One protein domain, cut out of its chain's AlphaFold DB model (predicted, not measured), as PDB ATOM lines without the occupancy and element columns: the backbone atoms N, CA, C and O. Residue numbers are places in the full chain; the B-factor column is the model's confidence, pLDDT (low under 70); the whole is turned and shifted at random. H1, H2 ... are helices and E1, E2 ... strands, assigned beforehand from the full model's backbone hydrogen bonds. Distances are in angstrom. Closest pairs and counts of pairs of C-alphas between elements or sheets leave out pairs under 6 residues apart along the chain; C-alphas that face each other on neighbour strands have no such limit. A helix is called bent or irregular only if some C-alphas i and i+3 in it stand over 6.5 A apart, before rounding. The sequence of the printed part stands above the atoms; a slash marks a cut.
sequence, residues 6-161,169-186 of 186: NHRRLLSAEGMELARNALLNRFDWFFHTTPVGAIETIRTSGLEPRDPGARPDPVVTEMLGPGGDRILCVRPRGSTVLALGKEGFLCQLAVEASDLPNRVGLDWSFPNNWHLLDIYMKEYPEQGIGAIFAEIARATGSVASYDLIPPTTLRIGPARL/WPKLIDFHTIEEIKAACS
ATOM      1  N   ASN A   6     -33.618  19.826 -10.562       93.75
ATOM      2  CA  ASN A   6     -33.588  20.186 -11.978       93.75
ATOM      3  C   ASN A   6     -34.975  20.080 -12.615       93.75
ATOM      4  O   ASN A   6     -35.329  20.944 -13.413       93.75
ATOM      5  N   HIS A   7     -35.777  19.072 -12.258       93.94
ATOM      6  CA  HIS A   7     -37.148  18.955 -12.762       93.94
ATOM      7  C   HIS A   7     -38.021  20.112 -12.291       93.94
ATOM      8  O   HIS A   7     -38.738  20.701 -13.096       93.94
ATOM      9  N   ARG A   8     -37.922  20.487 -11.011       95.44
ATOM     10  CA  ARG A   8     -38.626  21.661 -10.465       95.44
ATOM     11  C   ARG A   8     -38.205  22.936 -11.178       95.44
ATOM     12  O   ARG A   8     -39.055  23.717 -11.594       95.44
ATOM     13  N   ARG A   9     -36.899  23.111 -11.382       96.06
ATOM     14  CA  ARG A   9     -36.348  24.244 -12.122       96.06
ATOM     15  C   ARG A   9     -36.861  24.277 -13.559       96.06
ATOM     16  O   ARG A   9     -37.296  25.339 -13.987       96.06
ATOM     17  N   LEU A  10     -36.865  23.155 -14.283       96.62
ATOM     18  CA  LEU A  10     -37.388  23.081 -15.654       96.62
ATOM     19  C   LEU A  10     -38.873  23.452 -15.712       96.62
ATOM     20  O   LEU A  10     -39.275  24.202 -16.592       96.62
ATOM     21  N   LEU A  11     -39.671  22.946 -14.771       96.31
ATOM     22  CA  LEU A  11     -41.114  23.184 -14.695       96.31
ATOM     23  C   LEU A  11     -41.491  24.529 -14.052       96.31
ATOM     24  O   LEU A  11     -42.671  24.810 -13.853       96.31
ATOM     25  N   SER A  12     -40.521  25.372 -13.705       96.75
ATOM     26  CA  SER A  12     -40.788  26.761 -13.329       96.75
ATOM     27  C   SER A  12     -41.075  27.612 -14.573       96.75
ATOM     28  O   SER A  12     -40.719  27.233 -15.688       96.75
ATOM     29  N   ALA A  13     -41.688  28.787 -14.398       96.56
ATOM     30  CA  ALA A  13     -41.941  29.708 -15.510       96.56
ATOM     31  C   ALA A  13     -40.643  30.096 -16.250       96.56
ATOM     32  O   ALA A  13     -40.587  30.012 -17.473       96.56
ATOM     33  N   GLU A  14     -39.588  30.435 -15.503       97.81
ATOM     34  CA  GLU A  14     -38.269  30.763 -16.059       97.81
ATOM     35  C   GLU A  14     -37.642  29.557 -16.777       97.81
ATOM     36  O   GLU A  14     -37.104  29.684 -17.875       97.81
ATOM     37  N   GLY A  15     -37.740  28.361 -16.189       98.06
ATOM     38  CA  GLY A  15     -37.219  27.136 -16.796       98.06
ATOM     39  C   GLY A  15     -37.877  26.809 -18.132       98.06
ATOM     40  O   GLY A  15     -37.175  26.504 -19.097       98.06
ATOM     41  N   MET A  16     -39.205  26.922 -18.206       98.06
ATOM     42  CA  MET A  16     -39.959  26.698 -19.439       98.06
ATOM     43  C   MET A  16     -39.674  27.773 -20.491       98.06
ATOM     44  O   MET A  16     -39.576  27.451 -21.674       98.06
ATOM     45  N   GLU A  17     -39.472  29.029 -20.085       98.25
ATOM     46  CA  GLU A  17     -39.055  30.101 -20.993       98.25
ATOM     47  C   GLU A  17     -37.670  29.818 -21.597       98.25
ATOM     48  O   GLU A  17     -37.498  29.868 -22.817       98.25
ATOM     49  N   LEU A  18     -36.690  29.443 -20.767       98.31
ATOM     50  CA  LEU A  18     -35.352  29.055 -21.226       98.31
ATOM     51  C   LEU A  18     -35.402  27.840 -22.160       98.31
ATOM     52  O   LEU A  18     -34.720  27.818 -23.187       98.31
ATOM     53  N   ALA A  19     -36.215  26.840 -21.819       98.12
ATOM     54  CA  ALA A  19     -36.441  25.654 -22.633       98.12
ATOM     55  C   ALA A  19     -37.039  26.014 -23.999       98.12
ATOM     56  O   ALA A  19     -36.504  25.612 -25.033       98.12
ATOM     57  N   ARG A  20     -38.101  26.826 -24.023       98.12
ATOM     58  CA  ARG A  20     -38.733  27.295 -25.258       98.12
ATOM     59  C   ARG A  20     -37.769  28.103 -26.117       98.12
ATOM     60  O   ARG A  20     -37.657  27.828 -27.306       98.12
ATOM     61  N   ASN A  21     -37.042  29.054 -25.540       98.31
ATOM     62  CA  ASN A  21     -36.068  29.855 -26.285       98.31
ATOM     63  C   ASN A  21     -34.964  28.980 -26.896       98.31
ATOM     64  O   ASN A  21     -34.563  29.193 -28.039       98.31
ATOM     65  N   ALA A  22     -34.507  27.952 -26.178       98.12
ATOM     66  CA  ALA A  22     -33.551  26.992 -26.718       98.12
ATOM     67  C   ALA A  22     -34.134  26.153 -27.869       98.12
ATOM     68  O   ALA A  22     -33.418  25.879 -28.832       98.12
ATOM     69  N   LEU A  23     -35.420  25.786 -27.809       97.94
ATOM     70  CA  LEU A  23     -36.115  25.146 -28.928       97.94
ATOM     71  C   LEU A  23     -36.188  26.065 -30.153       97.94
ATOM     72  O   LEU A  23     -35.820  25.627 -31.240       97.94
ATOM     73  N   LEU A  24     -36.606  27.324 -29.974       97.38
ATOM     74  CA  LEU A  24     -36.707  28.319 -31.052       97.38
ATOM     75  C   LEU A  24     -35.381  28.538 -31.780       97.38
ATOM     76  O   LEU A  24     -35.353  28.685 -32.994       97.38
ATOM     77  N   ASN A  25     -34.280  28.562 -31.031       97.19
ATOM     78  CA  ASN A  25     -32.952  28.790 -31.594       97.19
ATOM     79  C   ASN A  25     -32.390  27.569 -32.334       97.19
ATOM     80  O   ASN A  25     -31.369  27.691 -33.011       97.19
ATOM     81  N   ARG A  26     -32.987  26.384 -32.153       96.81
ATOM     82  CA  ARG A  26     -32.418  25.115 -32.622       96.81
ATOM     83  C   ARG A  26     -33.260  24.402 -33.667       96.81
ATOM     84  O   ARG A  26     -32.702  23.657 -34.470       96.81
ATOM     85  N   PHE A  27     -34.573  24.585 -33.640       96.81
ATOM     86  CA  PHE A  27     -35.500  23.891 -34.519       96.81
ATOM     87  C   PHE A  27     -36.432  24.894 -35.174       96.81
ATOM     88  O   PHE A  27     -36.943  25.780 -34.500       96.81
ATOM     89  N   ASP A  28     -36.710  24.691 -36.458       97.00
ATOM     90  CA  ASP A  28     -37.646  25.539 -37.202       97.00
ATOM     91  C   ASP A  28     -39.092  25.033 -37.093       97.00
ATOM     92  O   ASP A  28     -40.042  25.808 -37.160       97.00
ATOM     93  N   TRP A  29     -39.265  23.717 -36.922       97.62
ATOM     94  CA  TRP A  29     -40.557  23.042 -37.033       97.62
ATOM     95  C   TRP A  29     -40.716  21.895 -36.046       97.62
ATOM     96  O   TRP A  29     -39.757  21.188 -35.722       97.62
ATOM     97  N   PHE A  30     -41.964  21.666 -35.648       96.81
ATOM     98  CA  PHE A  30     -42.373  20.546 -34.814       96.81
ATOM     99  C   PHE A  30     -43.538  19.803 -35.456       96.81
ATOM    100  O   PHE A  30     -44.406  20.404 -36.085       96.81
ATOM    101  N   PHE A  31     -43.563  18.487 -35.279       95.38
ATOM    102  CA  PHE A  31     -44.531  17.599 -35.899       95.38
ATOM    103  C   PHE A  31     -45.402  16.883 -34.875       95.38
ATOM    104  O   PHE A  31     -44.915  16.402 -33.853       95.38
ATOM    105  N   HIS A  32     -46.672  16.704 -35.211       94.38
ATOM    106  CA  HIS A  32     -47.589  15.824 -34.501       94.38
ATOM    107  C   HIS A  32     -48.273  14.880 -35.491       94.38
ATOM    108  O   HIS A  32     -48.975  15.313 -36.404       94.38
ATOM    109  N   THR A  33     -48.089  13.574 -35.317       92.12
ATOM    110  CA  THR A  33     -48.746  12.567 -36.164       92.12
ATOM    111  C   THR A  33     -50.102  12.205 -35.579       92.12
ATOM    112  O   THR A  33     -50.192  11.851 -34.402       92.12
ATOM    113  N   THR A  34     -51.159  12.217 -36.388       91.38
ATOM    114  CA  THR A  34     -52.526  11.931 -35.933       91.38
ATOM    115  C   THR A  34     -53.324  11.134 -36.973       91.38
ATOM    116  O   THR A  34     -53.061  11.268 -38.171       91.38
ATOM    117  N   PRO A  35     -54.291  10.292 -36.565       90.94
ATOM    118  CA  PRO A  35     -55.214   9.662 -37.504       90.94
ATOM    119  C   PRO A  35     -56.063  10.701 -38.237       90.94
ATOM    120  O   PRO A  35     -56.514  11.673 -37.631       90.94
ATOM    121  N   VAL A  36     -56.367  10.454 -39.516       89.44
ATOM    122  CA  VAL A  36     -57.229  11.350 -40.315       89.44
ATOM    123  C   VAL A  36     -58.582  11.618 -39.660       89.44
ATOM    124  O   VAL A  36     -59.070  12.741 -39.711       89.44
ATOM    125  N   GLY A  37     -59.160  10.621 -38.984       89.25
ATOM    126  CA  GLY A  37     -60.445  10.772 -38.293       89.25
ATOM    127  C   GLY A  37     -60.447  11.810 -37.163       89.25
ATOM    128  O   GLY A  37     -61.515  12.245 -36.755       89.25
ATOM    129  N   ALA A  38     -59.281  12.232 -36.664       91.88
ATOM    130  CA  ALA A  38     -59.174  13.279 -35.648       91.88
ATOM    131  C   ALA A  38     -59.011  14.689 -36.243       91.88
ATOM    132  O   ALA A  38     -59.080  15.668 -35.500       91.88
ATOM    133  N   ILE A  39     -58.771  14.812 -37.555       93.00
ATOM    134  CA  ILE A  39     -58.398  16.086 -38.179       93.00
ATOM    135  C   ILE A  39     -59.536  17.102 -38.133       93.00
ATOM    136  O   ILE A  39     -59.264  18.271 -37.894       93.00
ATOM    137  N   GLU A  40     -60.796  16.695 -38.306       92.12
ATOM    138  CA  GLU A  40     -61.916  17.644 -38.231       92.12
ATOM    139  C   GLU A  40     -62.016  18.303 -36.854       92.12
ATOM    140  O   GLU A  40     -62.150  19.523 -36.775       92.12
ATOM    141  N   THR A  41     -61.871  17.518 -35.785       94.69
ATOM    142  CA  THR A  41     -61.806  18.040 -34.417       94.69
ATOM    143  C   THR A  41     -60.588  18.939 -34.236       94.69
ATOM    144  O   THR A  41     -60.714  20.043 -33.732       94.69
ATOM    145  N   ILE A  42     -59.407  18.522 -34.701       96.44
ATOM    146  CA  ILE A  42     -58.187  19.335 -34.567       96.44
ATOM    147  C   ILE A  42     -58.290  20.639 -35.370       96.44
ATOM    148  O   ILE A  42     -57.779  21.664 -34.937       96.44
ATOM    149  N   ARG A  43     -58.981  20.647 -36.512       95.06
ATOM    150  CA  ARG A  43     -59.220  21.855 -37.311       95.06
ATOM    151  C   ARG A  43     -60.094  22.866 -36.568       95.06
ATOM    152  O   ARG A  43     -59.931  24.061 -36.788       95.06
ATOM    153  N   THR A  44     -61.006  22.415 -35.707       94.38
ATOM    154  CA  THR A  44     -61.905  23.300 -34.952       94.38
ATOM    155  C   THR A  44     -61.343  23.696 -33.591       94.38
ATOM    156  O   THR A  44     -61.411  24.871 -33.239       94.38
ATOM    157  N   SER A  45     -60.774  22.756 -32.834       96.00
ATOM    158  CA  SER A  45     -60.299  22.989 -31.464       96.00
ATOM    159  C   SER A  45     -58.784  23.166 -31.348       96.00
ATOM    160  O   SER A  45     -58.317  23.680 -30.341       96.00
ATOM    161  N   GLY A  46     -58.012  22.779 -32.364       97.25
ATOM    162  CA  GLY A  46     -56.549  22.722 -32.319       97.25
ATOM    163  C   GLY A  46     -56.009  21.423 -31.713       97.25
ATOM    164  O   GLY A  46     -56.735  20.446 -31.497       97.25
ATOM    165  N   LEU A  47     -54.695  21.392 -31.467       97.62
ATOM    166  CA  LEU A  47     -54.041  20.281 -30.772       97.62
ATOM    167  C   LEU A  47     -54.041  20.539 -29.269       97.62
ATOM    168  O   LEU A  47     -53.341  21.422 -28.779       97.62
ATOM    169  N   GLU A  48     -54.816  19.741 -28.545       96.94
ATOM    170  CA  GLU A  48     -54.991  19.866 -27.100       96.94
ATOM    171  C   GLU A  48     -54.118  18.864 -26.333       96.94
ATOM    172  O   GLU A  48     -53.998  17.710 -26.766       96.94
ATOM    173  N   PRO A  49     -53.581  19.249 -25.162       96.44
ATOM    174  CA  PRO A  49     -53.030  18.305 -24.199       96.44
ATOM    175  C   PRO A  49     -54.083  17.293 -23.738       96.44
ATOM    176  O   PRO A  49     -55.213  17.653 -23.394       96.44
ATOM    177  N   ARG A  50     -53.714  16.010 -23.696       94.19
ATOM    178  CA  ARG A  50     -54.601  14.907 -23.294       94.19
ATOM    179  C   ARG A  50     -53.902  13.993 -22.299       94.19
ATOM    180  O   ARG A  50     -52.682  14.034 -22.181       94.19
ATOM    181  N   ASP A  51     -54.684  13.177 -21.600       92.25
ATOM    182  CA  ASP A  51     -54.149  12.090 -20.779       92.25
ATOM    183  C   ASP A  51     -53.463  11.065 -21.706       92.25
ATOM    184  O   ASP A  51     -54.136  10.484 -22.567       92.25
ATOM    185  N   PRO A  52     -52.139  10.856 -21.585       88.88
ATOM    186  CA  PRO A  52     -51.415   9.899 -22.413       88.88
ATOM    187  C   PRO A  52     -51.601   8.440 -21.950       88.88
ATOM    188  O   PRO A  52     -50.994   7.540 -22.526       88.88
ATOM    189  N   GLY A  53     -52.398   8.182 -20.908       88.25
ATOM    190  CA  GLY A  53     -52.543   6.868 -20.276       88.25
ATOM    191  C   GLY A  53     -51.372   6.508 -19.354       88.25
ATOM    192  O   GLY A  53     -51.231   5.352 -18.953       88.25
ATOM    193  N   ALA A  54     -50.531   7.488 -19.018       87.00
ATOM    194  CA  ALA A  54     -49.392   7.353 -18.119       87.00
ATOM    195  C   ALA A  54     -49.586   8.265 -16.906       87.00
ATOM    196  O   ALA A  54     -50.151   9.350 -17.012       87.00
ATOM    197  N   ARG A  55     -49.101   7.834 -15.737       88.19
ATOM    198  CA  ARG A  55     -49.138   8.686 -14.545       88.19
ATOM    199  C   ARG A  55     -47.953   9.653 -14.573       88.19
ATOM    200  O   ARG A  55     -46.825   9.169 -14.675       88.19
ATOM    201  N   PRO A  56     -48.182  10.969 -14.450       88.31
ATOM    202  CA  PRO A  56     -47.094  11.929 -14.322       88.31
ATOM    203  C   PRO A  56     -46.312  11.703 -13.024       88.31
ATOM    204  O   PRO A  56     -46.848  11.192 -12.033       88.31
ATOM    205  N   ASP A  57     -45.049  12.129 -13.012       87.06
ATOM    206  CA  ASP A  57     -44.297  12.257 -11.763       87.06
ATOM    207  C   ASP A  57     -44.996  13.289 -10.851       87.06
ATOM    208  O   ASP A  57     -45.462  14.317 -11.359       87.06
ATOM    209  N   PRO A  58     -45.082  13.065  -9.523       89.44
ATOM    210  CA  PRO A  58     -45.719  14.002  -8.597       89.44
ATOM    211  C   PRO A  58     -45.283  15.462  -8.770       89.44
ATOM    212  O   PRO A  58     -46.115  16.362  -8.637       89.44
ATOM    213  N   VAL A  59     -44.018  15.713  -9.128       90.75
ATOM    214  CA  VAL A  59     -43.522  17.078  -9.355       90.75
ATOM    215  C   VAL A  59     -44.215  17.784 -10.512       90.75
ATOM    216  O   VAL A  59     -44.436  18.988 -10.450       90.75
ATOM    217  N   VAL A  60     -44.587  17.051 -11.560       91.19
ATOM    218  CA  VAL A  60     -45.273  17.614 -12.724       91.19
ATOM    219  C   VAL A  60     -46.634  18.136 -12.284       91.19
ATOM    220  O   VAL A  60     -46.973  19.287 -12.551       91.19
ATOM    221  N   THR A  61     -47.382  17.327 -11.532       91.12
ATOM    222  CA  THR A  61     -48.690  17.733 -11.000       91.12
ATOM    223  C   THR A  61     -48.588  18.851  -9.965       91.12
ATOM    224  O   THR A  61     -49.438  19.736  -9.944       91.12
ATOM    225  N   GLU A  62     -47.540  18.848  -9.139       92.81
ATOM    226  CA  GLU A  62     -47.284  19.890  -8.143       92.81
ATOM    227  C   GLU A  62     -46.993  21.245  -8.804       92.81
ATOM    228  O   GLU A  62     -47.579  22.255  -8.427       92.81
ATOM    229  N   MET A  63     -46.112  21.260  -9.808       94.50
ATOM    230  CA  MET A  63     -45.629  22.489 -10.441       94.50
ATOM    231  C   MET A  63     -46.602  23.055 -11.478       94.50
ATOM    232  O   MET A  63     -46.691  24.269 -11.643       94.50
ATOM    233  N   LEU A  64     -47.326  22.194 -12.200       92.50
ATOM    234  CA  LEU A  64     -48.218  22.615 -13.285       92.50
ATOM    235  C   LEU A  64     -49.677  22.770 -12.848       92.50
ATOM    236  O   LEU A  64     -50.469  23.336 -13.603       92.50
ATOM    237  N   GLY A  65     -50.022  22.292 -11.650       90.56
ATOM    238  CA  GLY A  65     -51.368  22.373 -11.098       90.56
ATOM    239  C   GLY A  65     -52.395  21.548 -11.891       90.56
ATOM    240  O   GLY A  65     -52.052  20.518 -12.485       90.56
ATOM    241  N   PRO A  66     -53.674  21.976 -11.899       83.69
ATOM    242  CA  PRO A  66     -54.726  21.314 -12.665       83.69
ATOM    243  C   PRO A  66     -54.365  21.244 -14.157       83.69
ATOM    244  O   PRO A  66     -54.195  22.274 -14.806       83.69
ATOM    245  N   GLY A  67     -54.249  20.028 -14.701       83.06
ATOM    246  CA  GLY A  67     -53.836  19.779 -16.087       83.06
ATOM    247  C   GLY A  67     -52.388  19.309 -16.259       83.06
ATOM    248  O   GLY A  67     -52.010  18.961 -17.372       83.06
ATOM    249  N   GLY A  68     -51.583  19.234 -15.189       88.00
ATOM    250  CA  GLY A  68     -50.243  18.625 -15.235       88.00
ATOM    251  C   GLY A  68     -50.239  17.122 -15.561       88.00
ATOM    252  O   GLY A  68     -49.192  16.549 -15.836       88.00
ATOM    253  N   ASP A  69     -51.409  16.486 -15.553       91.38
ATOM    254  CA  ASP A  69     -51.664  15.111 -15.985       91.38
ATOM    255  C   ASP A  69     -51.930  14.980 -17.493       91.38
ATOM    256  O   ASP A  69     -52.141  13.875 -17.992       91.38
ATOM    257  N   ARG A  70     -51.919  16.092 -18.234       94.94
ATOM    258  CA  ARG A  70     -52.187  16.122 -19.671       94.94
ATOM    259  C   ARG A  70     -51.016  16.725 -20.419       94.94
ATOM    260  O   ARG A  70     -50.474  17.753 -20.023       94.94
ATOM    261  N   ILE A  71     -50.671  16.112 -21.542       95.56
ATOM    262  CA  ILE A  71     -49.631  16.614 -22.438       95.56
ATOM    263  C   ILE A  71     -50.047  16.481 -23.892       95.56
ATOM    264  O   ILE A  71     -50.810  15.594 -24.280       95.56
ATOM    265  N   LEU A  72     -49.523  17.385 -24.704       95.56
ATOM    266  CA  LEU A  72     -49.448  17.249 -26.145       95.56
ATOM    267  C   LEU A  72     -47.991  16.973 -26.504       95.56
ATOM    268  O   LEU A  72     -47.135  17.826 -26.289       95.56
ATOM    269  N   CYS A  73     -47.708  15.811 -27.083       94.50
ATOM    270  CA  CYS A  73     -46.361  15.509 -27.556       94.50
ATOM    271  C   CYS A  73     -46.184  15.981 -29.001       94.50
ATOM    272  O   CYS A  73     -46.972  15.628 -29.890       94.50
ATOM    273  N   VAL A  74     -45.123  16.749 -29.230       95.25
ATOM    274  CA  VAL A  74     -44.663  17.164 -30.555       95.25
ATOM    275  C   VAL A  74     -43.205  16.762 -30.744       95.25
ATOM    276  O   VAL A  74     -42.420  16.725 -29.801       95.25
ATOM    277  N   ARG A  75     -42.833  16.453 -31.981       93.88
ATOM    278  CA  ARG A  75     -41.492  16.004 -32.345       93.88
ATOM    279  C   ARG A  75     -40.746  17.113 -33.083       93.88
ATOM    280  O   ARG A  75     -41.239  17.530 -34.130       93.88
ATOM    281  N   PRO A  76     -39.561  17.546 -32.630       95.12
ATOM    282  CA  PRO A  76     -38.741  18.474 -33.403       95.12
ATOM    283  C   PRO A  76     -38.360  17.885 -34.771       95.12
ATOM    284  O   PRO A  76     -38.028  16.700 -34.882       95.12
ATOM    285  N   ARG A  77     -38.373  18.700 -35.828       93.38
ATOM    286  CA  ARG A  77     -37.788  18.334 -37.128       93.38
ATOM    287  C   ARG A  77     -36.288  18.045 -36.970       93.38
ATOM    288  O   ARG A  77     -35.621  18.686 -36.162       93.38
ATOM    289  N   GLY A  78     -35.759  17.057 -37.696       88.88
ATOM    290  CA  GLY A  78     -34.363  16.625 -37.540       88.88
ATOM    291  C   GLY A  78     -34.040  15.863 -36.242       88.88
ATOM    292  O   GLY A  78     -32.867  15.616 -35.956       88.88
ATOM    293  N   SER A  79     -35.043  15.475 -35.441       88.56
ATOM    294  CA  SER A  79     -34.837  14.587 -34.289       88.56
ATOM    295  C   SER A  79     -34.331  13.202 -34.706       88.56
ATOM    296  O   SER A  79     -34.670  12.701 -35.776       88.56
ATOM    297  N   THR A  80     -33.583  12.531 -33.828       78.94
ATOM    298  CA  THR A  80     -32.976  11.221 -34.136       78.94
ATOM    299  C   THR A  80     -33.990  10.068 -34.158       78.94
ATOM    300  O   THR A  80     -33.796   9.094 -34.883       78.94
ATOM    301  N   VAL A  81     -35.084  10.172 -33.400       72.38
ATOM    302  CA  VAL A  81     -36.121   9.131 -33.307       72.38
ATOM    303  C   VAL A  81     -37.298   9.456 -34.230       72.38
ATOM    304  O   VAL A  81     -37.812  10.576 -34.228       72.38
ATOM    305  N   LEU A  82     -37.752   8.462 -35.001       62.06
ATOM    306  CA  LEU A  82     -39.005   8.518 -35.758       62.06
ATOM    307  C   LEU A  82     -40.142   7.950 -34.900       62.06
ATOM    308  O   LEU A  82     -40.029   6.851 -34.361       62.06
ATOM    309  N   ALA A  83     -41.252   8.684 -34.791       57.91
ATOM    310  CA  ALA A  83     -42.450   8.213 -34.100       57.91
ATOM    311  C   ALA A  83     -43.129   7.108 -34.928       57.91
ATOM    312  O   ALA A  83     -43.908   7.383 -35.842       57.91
ATOM    313  N   LEU A  84     -42.805   5.856 -34.616       53.44
ATOM    314  CA  LEU A  84     -43.409   4.653 -35.182       53.44
ATOM    315  C   LEU A  84     -44.407   4.116 -34.153       53.44
ATOM    316  O   LEU A  84     -44.009   3.779 -33.042       53.44
ATOM    317  N   GLY A  85     -45.699   4.060 -34.476       55.78
ATOM    318  CA  GLY A  85     -46.657   3.460 -33.537       55.78
ATOM    319  C   GLY A  85     -48.133   3.742 -33.768       55.78
ATOM    320  O   GLY A  85     -48.961   3.167 -33.073       55.78
ATOM    321  N   LYS A  86     -48.499   4.604 -34.723       63.91
ATOM    322  CA  LYS A  86     -49.904   4.743 -35.120       63.91
ATOM    323  C   LYS A  86     -50.155   3.886 -36.360       63.91
ATOM    324  O   LYS A  86     -49.389   3.943 -37.318       63.91
ATOM    325  N   GLU A  87     -51.205   3.077 -36.318       65.62
ATOM    326  CA  GLU A  87     -51.683   2.294 -37.459       65.62
ATOM    327  C   GLU A  87     -52.810   3.047 -38.182       65.62
ATOM    328  O   GLU A  87     -53.488   3.898 -37.601       65.62
ATOM    329  N   GLY A  88     -53.016   2.735 -39.463       74.62
ATOM    330  CA  GLY A  88     -54.067   3.331 -40.291       74.62
ATOM    331  C   GLY A  88     -53.616   4.530 -41.131       74.62
ATOM    332  O   GLY A  88     -52.428   4.761 -41.344       74.62
ATOM    333  N   PHE A  89     -54.589   5.272 -41.668       82.88
ATOM    334  CA  PHE A  89     -54.331   6.434 -42.521       82.88
ATOM    335  C   PHE A  89     -54.044   7.674 -41.659       82.88
ATOM    336  O   PHE A  89     -54.930   8.202 -40.977       82.88
ATOM    337  N   LEU A  90     -52.779   8.096 -41.657       89.38
ATOM    338  CA  LEU A  90     -52.249   9.142 -40.786       89.38
ATOM    339  C   LEU A  90     -51.934  10.417 -41.563       89.38
ATOM    340  O   LEU A  90     -51.409  10.369 -42.674       89.38
ATOM    341  N   CYS A  91     -52.145  11.549 -40.904       91.56
ATOM    342  CA  CYS A  91     -51.602  12.836 -41.307       91.56
ATOM    343  C   CYS A  91     -50.492  13.257 -40.353       91.56
ATOM    344  O   CYS A  91     -50.483  12.893 -39.170       91.56
ATOM    345  N   GLN A  92     -49.588  14.083 -40.861       93.56
ATOM    346  CA  GLN A  92     -48.652  14.826 -40.041       93.56
ATOM    347  C   GLN A  92     -49.085  16.284 -40.013       93.56
ATOM    348  O   GLN A  92     -49.307  16.907 -41.047       93.56
ATOM    349  N   LEU A  93     -49.229  16.801 -38.802       96.25
ATOM    350  CA  LEU A  93     -49.422  18.213 -38.544       96.25
ATOM    351  C   LEU A  93     -48.066  18.828 -38.239       96.25
ATOM    352  O   LEU A  93     -47.261  18.206 -37.544       96.25
ATOM    353  N   ALA A  94     -47.820  20.023 -38.754       97.44
ATOM    354  CA  ALA A  94     -46.609  20.783 -38.509       97.44
ATOM    355  C   ALA A  94     -46.955  22.140 -37.892       97.44
ATOM    356  O   ALA A  94     -47.953  22.754 -38.265       97.44
ATOM    357  N   VAL A  95     -46.119  22.593 -36.964       97.94
ATOM    358  CA  VAL A  95     -46.196  23.911 -36.328       97.94
ATOM    359  C   VAL A  95     -44.816  24.554 -36.370       97.94
ATOM    360  O   VAL A  95     -43.809  23.873 -36.140       97.94
ATOM    361  N   GLU A  96     -44.763  25.840 -36.714       98.06
ATOM    362  CA  GLU A  96     -43.518  26.611 -36.677       98.06
ATOM    363  C   GLU A  96     -43.036  26.717 -35.232       98.06
ATOM    364  O   GLU A  96     -43.832  26.784 -34.294       98.06
ATOM    365  N   ALA A  97     -41.723  26.736 -35.029       97.19
ATOM    366  CA  ALA A  97     -41.158  26.848 -33.692       97.19
ATOM    367  C   ALA A  97     -41.679  28.091 -32.959       97.19
ATOM    368  O   ALA A  97     -42.054  28.001 -31.790       97.19
ATOM    369  N   SER A  98     -41.770  29.223 -33.662       97.44
ATOM    370  CA  SER A  98     -42.314  30.498 -33.172       97.44
ATOM    371  C   SER A  98     -43.730  30.382 -32.599       97.44
ATOM    372  O   SER A  98     -44.054  31.111 -31.660       97.44
ATOM    373  N   ASP A  99     -44.528  29.446 -33.114       97.81
ATOM    374  CA  ASP A  99     -45.915  29.194 -32.724       97.81
ATOM    375  C   ASP A  99     -46.050  28.139 -31.611       97.81
ATOM    376  O   ASP A  99     -47.165  27.826 -31.180       97.81
ATOM    377  N   LEU A 100     -44.938  27.587 -31.102       96.50
ATOM    378  CA  LEU A 100     -44.985  26.716 -29.930       96.50
ATOM    379  C   LEU A 100     -45.463  27.478 -28.686       96.50
ATOM    380  O   LEU A 100     -44.997  28.600 -28.440       96.50
ATOM    381  N   PRO A 101     -46.304  26.860 -27.837       96.50
ATOM    382  CA  PRO A 101     -46.740  27.476 -26.592       96.50
ATOM    383  C   PRO A 101     -45.602  27.714 -25.598       96.50
ATOM    384  O   PRO A 101     -44.530  27.121 -25.698       96.50
ATOM    385  N   ASN A 102     -45.857  28.570 -24.608       95.75
ATOM    386  CA  ASN A 102     -44.872  28.925 -23.582       95.75
ATOM    387  C   ASN A 102     -44.571  27.767 -22.629       95.75
ATOM    388  O   ASN A 102     -43.420  27.580 -22.235       95.75
ATOM    389  N   ARG A 103     -45.590  26.985 -22.255       97.00
ATOM    390  CA  ARG A 103     -45.426  25.892 -21.298       97.00
ATOM    391  C   ARG A 103     -45.009  24.622 -22.031       97.00
ATOM    392  O   ARG A 103     -45.845  23.874 -22.542       97.00
ATOM    393  N   VAL A 104     -43.698  24.395 -22.066       97.06
ATOM    394  CA  VAL A 104     -43.060  23.203 -22.641       97.06
ATOM    395  C   VAL A 104     -42.259  22.444 -21.590       97.06
ATOM    396  O   VAL A 104     -41.796  23.013 -20.606       97.06
ATOM    397  N   GLY A 105     -42.077  21.146 -21.792       95.62
ATOM    398  CA  GLY A 105     -41.311  20.301 -20.890       95.62
ATOM    399  C   GLY A 105     -40.914  18.982 -21.530       95.62
ATOM    400  O   GLY A 105     -41.120  18.748 -22.722       95.62
ATOM    401  N   LEU A 106     -40.277  18.125 -20.734       94.38
ATOM    402  CA  LEU A 106     -39.918  16.788 -21.186       94.38
ATOM    403  C   LEU A 106     -41.164  15.913 -21.237       94.38
ATOM    404  O   LEU A 106     -42.030  15.998 -20.368       94.38
ATOM    405  N   ASP A 107     -41.218  15.047 -22.242       92.38
ATOM    406  CA  ASP A 107     -42.252  14.029 -22.344       92.38
ATOM    407  C   ASP A 107     -42.077  12.980 -21.242       92.38
ATOM    408  O   ASP A 107     -41.292  12.036 -21.363       92.38
ATOM    409  N   TRP A 108     -42.808  13.175 -20.146       89.56
ATOM    410  CA  TRP A 108     -42.828  12.276 -18.999       89.56
ATOM    411  C   TRP A 108     -43.655  11.009 -19.242       89.56
ATOM    412  O   TRP A 108     -43.585  10.086 -18.432       89.56
ATOM    413  N   SER A 109     -44.420  10.920 -20.341       86.50
ATOM    414  CA  SER A 109     -45.183   9.705 -20.660       86.50
ATOM    415  C   SER A 109     -44.282   8.552 -21.110       86.50
ATOM    416  O   SER A 109     -44.661   7.386 -20.989       86.50
ATOM    417  N   PHE A 110     -43.054   8.860 -21.544       81.94
ATOM    418  CA  PHE A 110     -42.009   7.872 -21.787       81.94
ATOM    419  C   PHE A 110     -41.105   7.715 -20.552       81.94
ATOM    420  O   PHE A 110     -40.350   8.639 -20.232       81.94
ATOM    421  N   PRO A 111     -41.086   6.530 -19.902       68.44
ATOM    422  CA  PRO A 111     -40.427   6.321 -18.606       68.44
ATOM    423  C   PRO A 111     -38.944   6.713 -18.536       68.44
ATOM    424  O   PRO A 111     -38.445   7.051 -17.468       68.44
ATOM    425  N   ASN A 112     -38.227   6.686 -19.663       78.12
ATOM    426  CA  ASN A 112     -36.788   6.950 -19.691       78.12
ATOM    427  C   ASN A 112     -36.430   8.403 -20.025       78.12
ATOM    428  O   ASN A 112     -35.332   8.835 -19.689       78.12
ATOM    429  N   ASN A 113     -37.328   9.167 -20.654       82.31
ATOM    430  CA  ASN A 113     -37.012  10.523 -21.111       82.31
ATOM    431  C   ASN A 113     -36.895  11.498 -19.938       82.31
ATOM    432  O   ASN A 113     -36.027  12.368 -19.931       82.31
ATOM    433  N   TRP A 114     -37.747  11.322 -18.927       85.38
ATOM    434  CA  TRP A 114     -37.812  12.205 -17.769       85.38
ATOM    435  C   TRP A 114     -36.485  12.270 -16.998       85.38
ATOM    436  O   TRP A 114     -36.028  13.347 -16.620       85.38
ATOM    437  N   HIS A 115     -35.814  11.132 -16.824       88.12
ATOM    438  CA  HIS A 115     -34.563  11.037 -16.065       88.12
ATOM    439  C   HIS A 115     -33.334  11.588 -16.803       88.12
ATOM    440  O   HIS A 115     -32.309  11.837 -16.167       88.12
ATOM    441  N   LEU A 116     -33.421  11.818 -18.119       91.94
ATOM    442  CA  LEU A 116     -32.295  12.334 -18.905       91.94
ATOM    443  C   LEU A 116     -31.867  13.731 -18.457       91.94
ATOM    444  O   LEU A 116     -30.687  14.048 -18.560       91.94
ATOM    445  N   LEU A 117     -32.786  14.536 -17.910       93.81
ATOM    446  CA  LEU A 117     -32.455  15.871 -17.417       93.81
ATOM    447  C   LEU A 117     -31.343  15.827 -16.370       93.81
ATOM    448  O   LEU A 117     -30.361  16.549 -16.485       93.81
ATOM    449  N   ASP A 118     -31.469  14.954 -15.375       93.06
ATOM    450  CA  ASP A 118     -30.493  14.868 -14.288       93.06
ATOM    451  C   ASP A 118     -29.161  14.300 -14.739       93.06
ATOM    452  O   ASP A 118     -28.112  14.744 -14.276       93.06
ATOM    453  N   ILE A 119     -29.211  13.331 -15.651       93.44
ATOM    454  CA  ILE A 119     -28.016  12.735 -16.240       93.44
ATOM    455  C   ILE A 119     -27.236  13.822 -16.988       93.44
ATOM    456  O   ILE A 119     -26.066  14.047 -16.691       93.44
ATOM    457  N   TYR A 120     -27.901  14.570 -17.869       95.00
ATOM    458  CA  TYR A 120     -27.253  15.591 -18.692       95.00
ATOM    459  C   TYR A 120     -26.807  16.801 -17.869       95.00
ATOM    460  O   TYR A 120     -25.712  17.305 -18.084       95.00
ATOM    461  N   MET A 121     -27.597  17.241 -16.885       94.94
ATOM    462  CA  MET A 121     -27.199  18.322 -15.972       94.94
ATOM    463  C   MET A 121     -25.980  17.945 -15.121       94.94
ATOM    464  O   MET A 121     -25.218  18.824 -14.725       94.94
ATOM    465  N   LYS A 122     -25.786  16.654 -14.830       94.31
ATOM    466  CA  LYS A 122     -24.602  16.155 -14.123       94.31
ATOM    467  C   LYS A 122     -23.384  16.032 -15.043       94.31
ATOM    468  O   LYS A 122     -22.274  16.310 -14.597       94.31
ATOM    469  N   GLU A 123     -23.579  15.579 -16.277       95.75
ATOM    470  CA  GLU A 123     -22.499  15.370 -17.252       95.75
ATOM    471  C   GLU A 123     -22.016  16.675 -17.899       95.75
ATOM    472  O   GLU A 123     -20.822  16.813 -18.157       95.75
ATOM    473  N   TYR A 124     -22.920  17.639 -18.100       95.25
ATOM    474  CA  TYR A 124     -22.677  18.903 -18.801       95.25
ATOM    475  C   TYR A 124     -23.200  20.120 -18.010       95.25
ATOM    476  O   TYR A 124     -24.050  20.874 -18.502       95.25
ATOM    477  N   PRO A 125     -22.749  20.331 -16.759       92.75
ATOM    478  CA  PRO A 125     -23.303  21.355 -15.869       92.75
ATOM    479  C   PRO A 125     -23.196  22.791 -16.415       92.75
ATOM    480  O   PRO A 125     -23.956  23.668 -16.002       92.75
ATOM    481  N   GLU A 126     -22.277  23.049 -17.346       95.75
ATOM    482  CA  GLU A 126     -22.028  24.354 -17.958       95.75
ATOM    483  C   GLU A 126     -23.046  24.765 -19.033       95.75
ATOM    484  O   GLU A 126     -23.166  25.954 -19.323       95.75
ATOM    485  N   GLN A 127     -23.791  23.822 -19.626       92.69
ATOM    486  CA  GLN A 127     -24.662  24.109 -20.780       92.69
ATOM    487  C   GLN A 127     -25.965  24.830 -20.400       92.69
ATOM    488  O   GLN A 127     -26.609  25.455 -21.244       92.69
ATOM    489  N   GLY A 128     -26.348  24.794 -19.125       95.06
ATOM    490  CA  GLY A 128     -27.607  25.358 -18.652       95.06
ATOM    491  C   GLY A 128     -28.836  24.547 -19.085       95.06
ATOM    492  O   GLY A 128     -28.810  23.728 -20.003       95.06
ATOM    493  N   ILE A 129     -29.953  24.779 -18.391       96.56
ATOM    494  CA  ILE A 129     -31.128  23.901 -18.471       96.56
ATOM    495  C   ILE A 129     -31.819  23.921 -19.842       96.56
ATOM    496  O   ILE A 129     -32.269  22.880 -20.310       96.56
ATOM    497  N   GLY A 130     -31.863  25.080 -20.510       97.44
ATOM    498  CA  GLY A 130     -32.490  25.218 -21.827       97.44
ATOM    499  C   GLY A 130     -31.734  24.465 -22.924       97.44
ATOM    500  O   GLY A 130     -32.347  23.745 -23.710       97.44
ATOM    501  N   ALA A 131     -30.401  24.566 -22.954       97.56
ATOM    502  CA  ALA A 131     -29.591  23.859 -23.946       97.56
ATOM    503  C   ALA A 131     -29.662  22.339 -23.750       97.56
ATOM    504  O   ALA A 131     -29.870  21.608 -24.719       97.56
ATOM    505  N   ILE A 132     -29.584  21.876 -22.495       97.69
ATOM    506  CA  ILE A 132     -29.767  20.462 -22.143       97.69
ATOM    507  C   ILE A 132     -31.156  19.974 -22.551       97.69
ATOM    508  O   ILE A 132     -31.284  18.914 -23.157       97.69
ATOM    509  N   PHE A 133     -32.197  20.757 -22.278       97.25
ATOM    510  CA  PHE A 133     -33.552  20.426 -22.696       97.25
ATOM    511  C   PHE A 133     -33.664  20.251 -24.218       97.25
ATOM    512  O   PHE A 133     -34.190  19.239 -24.681       97.25
ATOM    513  N   ALA A 134     -33.131  21.194 -25.001       97.12
ATOM    514  CA  ALA A 134     -33.149  21.110 -26.459       97.12
ATOM    515  C   ALA A 134     -32.334  19.915 -26.990       97.12
ATOM    516  O   ALA A 134     -32.712  19.304 -27.991       97.12
ATOM    517  N   GLU A 135     -31.236  19.551 -26.321       96.06
ATOM    518  CA  GLU A 135     -30.457  18.354 -26.647       96.06
ATOM    519  C   GLU A 135     -31.246  17.068 -26.381       96.06
ATOM    520  O   GLU A 135     -31.314  16.196 -27.249       96.06
ATOM    521  N   ILE A 136     -31.918  16.977 -25.230       95.12
ATOM    522  CA  ILE A 136     -32.789  15.842 -24.910       95.12
ATOM    523  C   ILE A 136     -33.925  15.755 -25.932       95.12
ATOM    524  O   ILE A 136     -34.154  14.681 -26.477       95.12
ATOM    525  N   ALA A 137     -34.587  16.868 -26.258       95.00
ATOM    526  CA  ALA A 137     -35.647  16.911 -27.267       95.00
ATOM    527  C   ALA A 137     -35.172  16.410 -28.642       95.00
ATOM    528  O   ALA A 137     -35.881  15.655 -29.311       95.00
ATOM    529  N   ARG A 138     -33.951  16.779 -29.057       94.19
ATOM    530  CA  ARG A 138     -33.322  16.277 -30.291       94.19
ATOM    531  C   ARG A 138     -33.126  14.761 -30.248       94.19
ATOM    532  O   ARG A 138     -33.432  14.071 -31.223       94.19
ATOM    533  N   ALA A 139     -32.578  14.270 -29.137       92.06
ATOM    534  CA  ALA A 139     -32.197  12.876 -28.957       92.06
ATOM    535  C   ALA A 139     -33.415  11.954 -28.835       92.06
ATOM    536  O   ALA A 139     -33.436  10.887 -29.443       92.06
ATOM    537  N   THR A 140     -34.439  12.370 -28.088       91.12
ATOM    538  CA  THR A 140     -35.653  11.578 -27.841       91.12
ATOM    539  C   THR A 140     -36.711  11.762 -28.920       91.12
ATOM    540  O   THR A 140     -37.571  10.902 -29.089       91.12
ATOM    541  N   GLY A 141     -36.668  12.881 -29.648       92.19
ATOM    542  CA  GLY A 141     -37.701  13.247 -30.608       92.19
ATOM    543  C   GLY A 141     -39.050  13.551 -29.963       92.19
ATOM    544  O   GLY A 141     -40.076  13.355 -30.609       92.19
ATOM    545  N   SER A 142     -39.072  14.014 -28.711       92.94
ATOM    546  CA  SER A 142     -40.319  14.401 -28.053       92.94
ATOM    547  C   SER A 142     -40.152  15.624 -27.158       92.94
ATOM    548  O   SER A 142     -39.225  15.721 -26.354       92.94
ATOM    549  N   VAL A 143     -41.097  16.544 -27.301       95.31
ATOM    550  CA  VAL A 143     -41.332  17.706 -26.450       95.31
ATOM    551  C   VAL A 143     -42.777  17.626 -25.982       95.31
ATOM    552  O   VAL A 143     -43.688  17.498 -26.802       95.31
ATOM    553  N   ALA A 144     -42.991  17.738 -24.674       95.81
ATOM    554  CA  ALA A 144     -44.320  17.940 -24.125       95.81
ATOM    555  C   ALA A 144     -44.682  19.423 -24.191       95.81
ATOM    556  O   ALA A 144     -43.901  20.284 -23.787       95.81
ATOM    557  N   SER A 145     -45.890  19.714 -24.654       96.88
ATOM    558  CA  SER A 145     -46.563  20.988 -24.442       96.88
ATOM    559  C   SER A 145     -47.732  20.794 -23.483       96.88
ATOM    560  O   SER A 145     -48.440  19.786 -23.545       96.88
ATOM    561  N   TYR A 146     -47.919  21.765 -22.594       96.19
ATOM    562  CA  TYR A 146     -48.993  21.775 -21.597       96.19
ATOM    563  C   TYR A 146     -50.147  22.704 -21.974       96.19
ATOM    564  O   TYR A 146     -51.113  22.819 -21.222       96.19
ATOM    565  N   ASP A 147     -50.050  23.350 -23.133       96.62
ATOM    566  CA  ASP A 147     -51.036  24.294 -23.637       96.62
ATOM    567  C   ASP A 147     -51.518  23.865 -25.032       96.62
ATOM    568  O   ASP A 147     -50.916  23.030 -25.710       96.62
ATOM    569  N   LEU A 148     -52.639  24.448 -25.455       97.25
ATOM    570  CA  LEU A 148     -53.213  24.258 -26.784       97.25
ATOM    571  C   LEU A 148     -52.290  24.828 -27.872       97.25
ATOM    572  O   LEU A 148     -51.821  25.959 -27.750       97.25
ATOM    573  N   ILE A 149     -52.147  24.106 -28.988       98.25
ATOM    574  CA  ILE A 149     -51.660  24.688 -30.249       98.25
ATOM    575  C   ILE A 149     -52.871  25.040 -31.127       98.25
ATOM    576  O   ILE A 149     -53.608  24.127 -31.525       98.25
ATOM    577  N   PRO A 150     -53.108  26.334 -31.425       97.94
ATOM    578  CA  PRO A 150     -54.279  26.769 -32.178       97.94
ATOM    579  C   PRO A 150     -54.335  26.171 -33.588       97.94
ATOM    580  O   PRO A 150     -53.302  26.022 -34.236       97.94
ATOM    581  N   PRO A 151     -55.532  25.913 -34.144       97.31
ATOM    582  CA  PRO A 151     -55.651  25.358 -35.492       97.31
ATOM    583  C   PRO A 151     -55.072  26.274 -36.581       97.31
ATOM    584  O   PRO A 151     -54.618  25.796 -37.618       97.31
ATOM    585  N   THR A 152     -55.052  27.589 -36.349       97.56
ATOM    586  CA  THR A 152     -54.579  28.607 -37.302       97.56
ATOM    587  C   THR A 152     -53.069  28.580 -37.551       97.56
ATOM    588  O   THR A 152     -52.621  29.149 -38.551       97.56
ATOM    589  N   THR A 153     -52.294  27.940 -36.670       97.75
ATOM    590  CA  THR A 153     -50.832  27.786 -36.793       97.75
ATOM    591  C   THR A 153     -50.434  26.429 -37.375       97.75
ATOM    592  O   THR A 153     -49.270  26.200 -37.693       97.75
ATOM    593  N   LEU A 154     -51.398  25.516 -37.549       98.25
ATOM    594  CA  LEU A 154     -51.137  24.162 -38.014       98.25
ATOM    595  C   LEU A 154     -51.109  24.092 -39.537       98.25
ATOM    596  O   LEU A 154     -52.019  24.557 -40.226       98.25
ATOM    597  N   ARG A 155     -50.095  23.407 -40.053       97.88
ATOM    598  CA  ARG A 155     -50.027  22.923 -41.433       97.88
ATOM    599  C   ARG A 155     -50.212  21.420 -41.468       97.88
ATOM    600  O   ARG A 155     -49.954  20.748 -40.472       97.88
ATOM    601  N   ILE A 156     -50.651  20.886 -42.600       95.94
ATOM    602  CA  ILE A 156     -50.951  19.459 -42.743       95.94
ATOM    603  C   ILE A 156     -50.297  18.873 -43.988       95.94
ATOM    604  O   ILE A 156     -50.293  19.483 -45.054       95.94
ATOM    605  N   GLY A 157     -49.760  17.668 -43.838       93.50
ATOM    606  CA  GLY A 157     -49.139  16.927 -44.920       93.50
ATOM    607  C   GLY A 157     -49.104  15.420 -44.660       93.50
ATOM    608  O   GLY A 157     -49.626  14.925 -43.649       93.50
ATOM    609  N   PRO A 158     -48.492  14.666 -45.579       89.50
ATOM    610  CA  PRO A 158     -48.446  13.212 -45.511       89.50
ATOM    611  C   PRO A 158     -47.522  12.728 -44.389       89.50
ATOM    612  O   PRO A 158     -46.372  13.152 -44.267       89.50
ATOM    613  N   ALA A 159     -47.992  11.765 -43.592       84.94
ATOM    614  CA  ALA A 159     -47.226  11.233 -42.459       84.94
ATOM    615  C   ALA A 159     -46.034  10.347 -42.849       84.94
ATOM    616  O   ALA A 159     -45.176  10.072 -42.013       84.94
ATOM    617  N   ARG A 160     -45.985   9.881 -44.103       77.12
ATOM    618  CA  ARG A 160     -44.979   8.922 -44.584       77.12
ATOM    619  C   ARG A 160     -43.664   9.552 -45.042       77.12
ATOM    620  O   ARG A 160     -42.746   8.819 -45.403       77.12
ATOM    621  N   LEU A 161     -43.573  10.881 -45.085       75.00
ATOM    622  CA  LEU A 161     -42.340  11.548 -45.494       75.00
ATOM    623  C   LEU A 161     -41.310  11.506 -44.364       75.00
ATOM    624  O   LEU A 161     -41.623  11.756 -43.199       75.00
ATOM    625  N   TRP A 169     -46.446  23.272 -47.036       95.50
ATOM    626  CA  TRP A 169     -47.689  22.586 -46.701       95.50
ATOM    627  C   TRP A 169     -48.836  23.584 -46.521       95.50
ATOM    628  O   TRP A 169     -48.622  24.662 -45.952       95.50
ATOM    629  N   PRO A 170     -50.056  23.238 -46.961       95.69
ATOM    630  CA  PRO A 170     -51.233  24.073 -46.747       95.69
ATOM    631  C   PRO A 170     -51.562  24.189 -45.255       95.69
ATOM    632  O   PRO A 170     -51.275  23.277 -44.467       95.69
ATOM    633  N   LYS A 171     -52.188  25.302 -44.854       96.94
ATOM    634  CA  LYS A 171     -52.688  25.428 -43.483       96.94
ATOM    635  C   LYS A 171     -53.894  24.520 -43.301       96.94
ATOM    636  O   LYS A 171     -54.719  24.366 -44.194       96.94
ATOM    637  N   LEU A 172     -54.027  23.954 -42.108       95.69
ATOM    638  CA  LEU A 172     -55.136  23.068 -41.768       95.69
ATOM    639  C   LEU A 172     -56.502  23.759 -41.928       95.69
ATOM    640  O   LEU A 172     -57.478  23.129 -42.330       95.69
ATOM    641  N   ILE A 173     -56.566  25.052 -41.619       95.94
ATOM    642  CA  ILE A 173     -57.794  25.850 -41.702       95.94
ATOM    643  C   ILE A 173     -58.245  26.154 -43.138       95.94
ATOM    644  O   ILE A 173     -59.393  26.550 -43.322       95.94
ATOM    645  N   ASP A 174     -57.382  25.954 -44.137       94.69
ATOM    646  CA  ASP A 174     -57.701  26.237 -45.544       94.69
ATOM    647  C   ASP A 174     -58.539  25.116 -46.181       94.69
ATOM    648  O   ASP A 174     -59.092  25.277 -47.265       94.69
ATOM    649  N   PHE A 175     -58.648  23.970 -45.507       91.19
ATOM    650  CA  PHE A 175     -59.455  22.843 -45.951       91.19
ATOM    651  C   PHE A 175     -60.914  23.027 -45.557       91.19
ATOM    652  O   PHE A 175     -61.219  23.394 -44.418       91.19
ATOM    653  N   HIS A 176     -61.828  22.658 -46.448       89.69
ATOM    654  CA  HIS A 176     -63.269  22.700 -46.222       89.69
ATOM    655  C   HIS A 176     -63.860  21.301 -46.041       89.69
ATOM    656  O   HIS A 176     -64.738  21.130 -45.192       89.69
ATOM    657  N   THR A 177     -63.317  20.289 -46.721       88.50
ATOM    658  CA  THR A 177     -63.830  18.908 -46.691       88.50
ATOM    659  C   THR A 177     -62.795  17.888 -46.214       88.50
ATOM    660  O   THR A 177     -61.584  18.119 -46.260       88.50
ATOM    661  N   ILE A 178     -63.268  16.725 -45.757       86.31
ATOM    662  CA  ILE A 178     -62.392  15.615 -45.360       86.31
ATOM    663  C   ILE A 178     -61.704  14.971 -46.573       86.31
ATOM    664  O   ILE A 178     -60.615  14.415 -46.446       86.31
ATOM    665  N   GLU A 179     -62.300  15.061 -47.761       89.38
ATOM    666  CA  GLU A 179     -61.729  14.590 -49.024       89.38
ATOM    667  C   GLU A 179     -60.478  15.387 -49.404       89.38
ATOM    668  O   GLU A 179     -59.459  14.790 -49.752       89.38
ATOM    669  N   GLU A 180     -60.520  16.715 -49.274       90.88
ATOM    670  CA  GLU A 180     -59.355  17.574 -49.512       90.88
ATOM    671  C   GLU A 180     -58.224  17.257 -48.517       90.88
ATOM    672  O   GLU A 180     -57.064  17.128 -48.912       90.88
ATOM    673  N   ILE A 181     -58.561  17.040 -47.238       87.31
ATOM    674  CA  ILE A 181     -57.602  16.617 -46.203       87.31
ATOM    675  C   ILE A 181     -56.964  15.275 -46.572       87.31
ATOM    676  O   ILE A 181     -55.745  15.118 -46.505       87.31
ATOM    677  N   LYS A 182     -57.774  14.291 -46.984       87.75
ATOM    678  CA  LYS A 182     -57.267  12.976 -47.393       87.75
ATOM    679  C   LYS A 182     -56.327  13.086 -48.589       87.75
ATOM    680  O   LYS A 182     -55.318  12.387 -48.604       87.75
ATOM    681  N   ALA A 183     -56.623  13.958 -49.550       88.00
ATOM    682  CA  ALA A 183     -55.743  14.215 -50.685       88.00
ATOM    683  C   ALA A 183     -54.399  14.819 -50.238       88.00
ATOM    684  O   ALA A 183     -53.355  14.370 -50.698       88.00
ATOM    685  N   ALA A 184     -54.404  15.760 -49.289       86.12
ATOM    686  CA  ALA A 184     -53.180  16.369 -48.756       86.12
ATOM    687  C   ALA A 184     -52.319  15.410 -47.913       86.12
ATOM    688  O   ALA A 184     -51.098  15.559 -47.860       86.12
ATOM    689  N   CYS A 185     -52.935  14.420 -47.260       85.31
ATOM    690  CA  CYS A 185     -52.226  13.405 -46.472       85.31
ATOM    691  C   CYS A 185     -51.863  12.138 -47.258       85.31
ATOM    692  O   CYS A 185     -51.212  11.249 -46.697       85.31
ATOM    693  N   SER A 186     -52.309  12.044 -48.518       81.06
ATOM    694  CA  SER A 186     -51.954  10.967 -49.444       81.06
ATOM    695  C   SER A 186     -50.579  11.235 -50.013       81.06
ATOM    696  O   SER A 186     -49.628  10.921 -49.285       81.06
TER     697      SER A 186
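What this domain is: This is residues 6 to 161 and 169 to 186 of the 186 residues of an uncharacterized protein of Microvirga tunisiensis (UniProt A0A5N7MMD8). What is the overall shape? A strongly twisted sheet of five strands forms the middle of an elongated body, with H2, H6, H5 and H1 grouped at its E4 and E2 end and H3 and H7 on one face near E3 and E5. H4 sits at the border of the first group, by H1. What is it built of? The 174 printed residues hold seven named helices and five named strands, in the order H1 H2 E1 H3 H4 E2 E3 H5 H6 E4 E5 H7; the sheet, E4 E2 E1 E3 E5, is antiparallel and the class is mixed. How large is it? It is compact, with a radius of gyration of the C-alphas of 16.0 A and spans of 50 by 31 by 27 A.

Where its parts are: Where do the first elements lie? H1, residues 6 to 10, begins at C-alpha 6 (-33.588, 20.186, -11.978). H2 is residues 13 to 24, 16.5 A; E1 29 to 35, 19.9 A; H3 36 to 45, 14.9 A, irregular with C-alphas 37 and 40 7.0 A apart; H4 58 to 64; E2 72 to 76. And the later ones? E3 is residues 90 to 96, 20.0 A; H5 116 to 123; H6 128 to 140, 18.4 A; E4 143 to 145; E5 155 to 158. H7, residues 178 to 185, ends at C-alpha 185 (-52.226, 13.405, -46.472).

How they stand to each other: How are the strands paired? E1 and E3 have N 32 and O 93 at 2.8 A, E2 and E1 N 31 and O 75 at 2.8 A, E4 and E2 N 74 and O 143 at 2.9 A, E3 and E5 N 92 and O 157 at 2.9 A. Which helices meet the sheet? H3 is over E3 at a height of 9.6 A, on a local plane only just fitted, to 6 C-alphas; H7, on the same face, is over E5 at 8.4 A and stands up from the sheet. H6 only grazes it with residues 133 to 140, as does H2 with 23 to 24, only just on it with 5 pairs of C-alphas within 10 A. How do helices meet? Residues 129 to 134 of H6 touch H2 at a steep tilt of 54 degrees, the same way, closest at the C-alphas of Ala 19 and Gly 130, 4.1 A. H5 touches H6, the C-alphas of Tyr 120 and Ile 132 closest at 6.5 A, and H1, those of Asp 118 and Asn 6 closest at 6.6 A; H1 and H4 only just touch, with 3 pairs within 8 A. Are the helix backbones complete? Every O i to N i+4 pair is within hydrogen-bond range in H1, H2, H4, H5, H6 and H7; H3 has 4 of 6.

The domain as a whole: Is the printed part unbroken? Residues 162 to 168 are not printed, and C-alphas 161 and 169 are 12.3 A apart. Which links are long? Those from H3 to H4, E2 to E3 and E3 to H5. Where is confidence low? Residues 82 to 87 and 111 are under 70; the mean pLDDT of the printed part is 91.7.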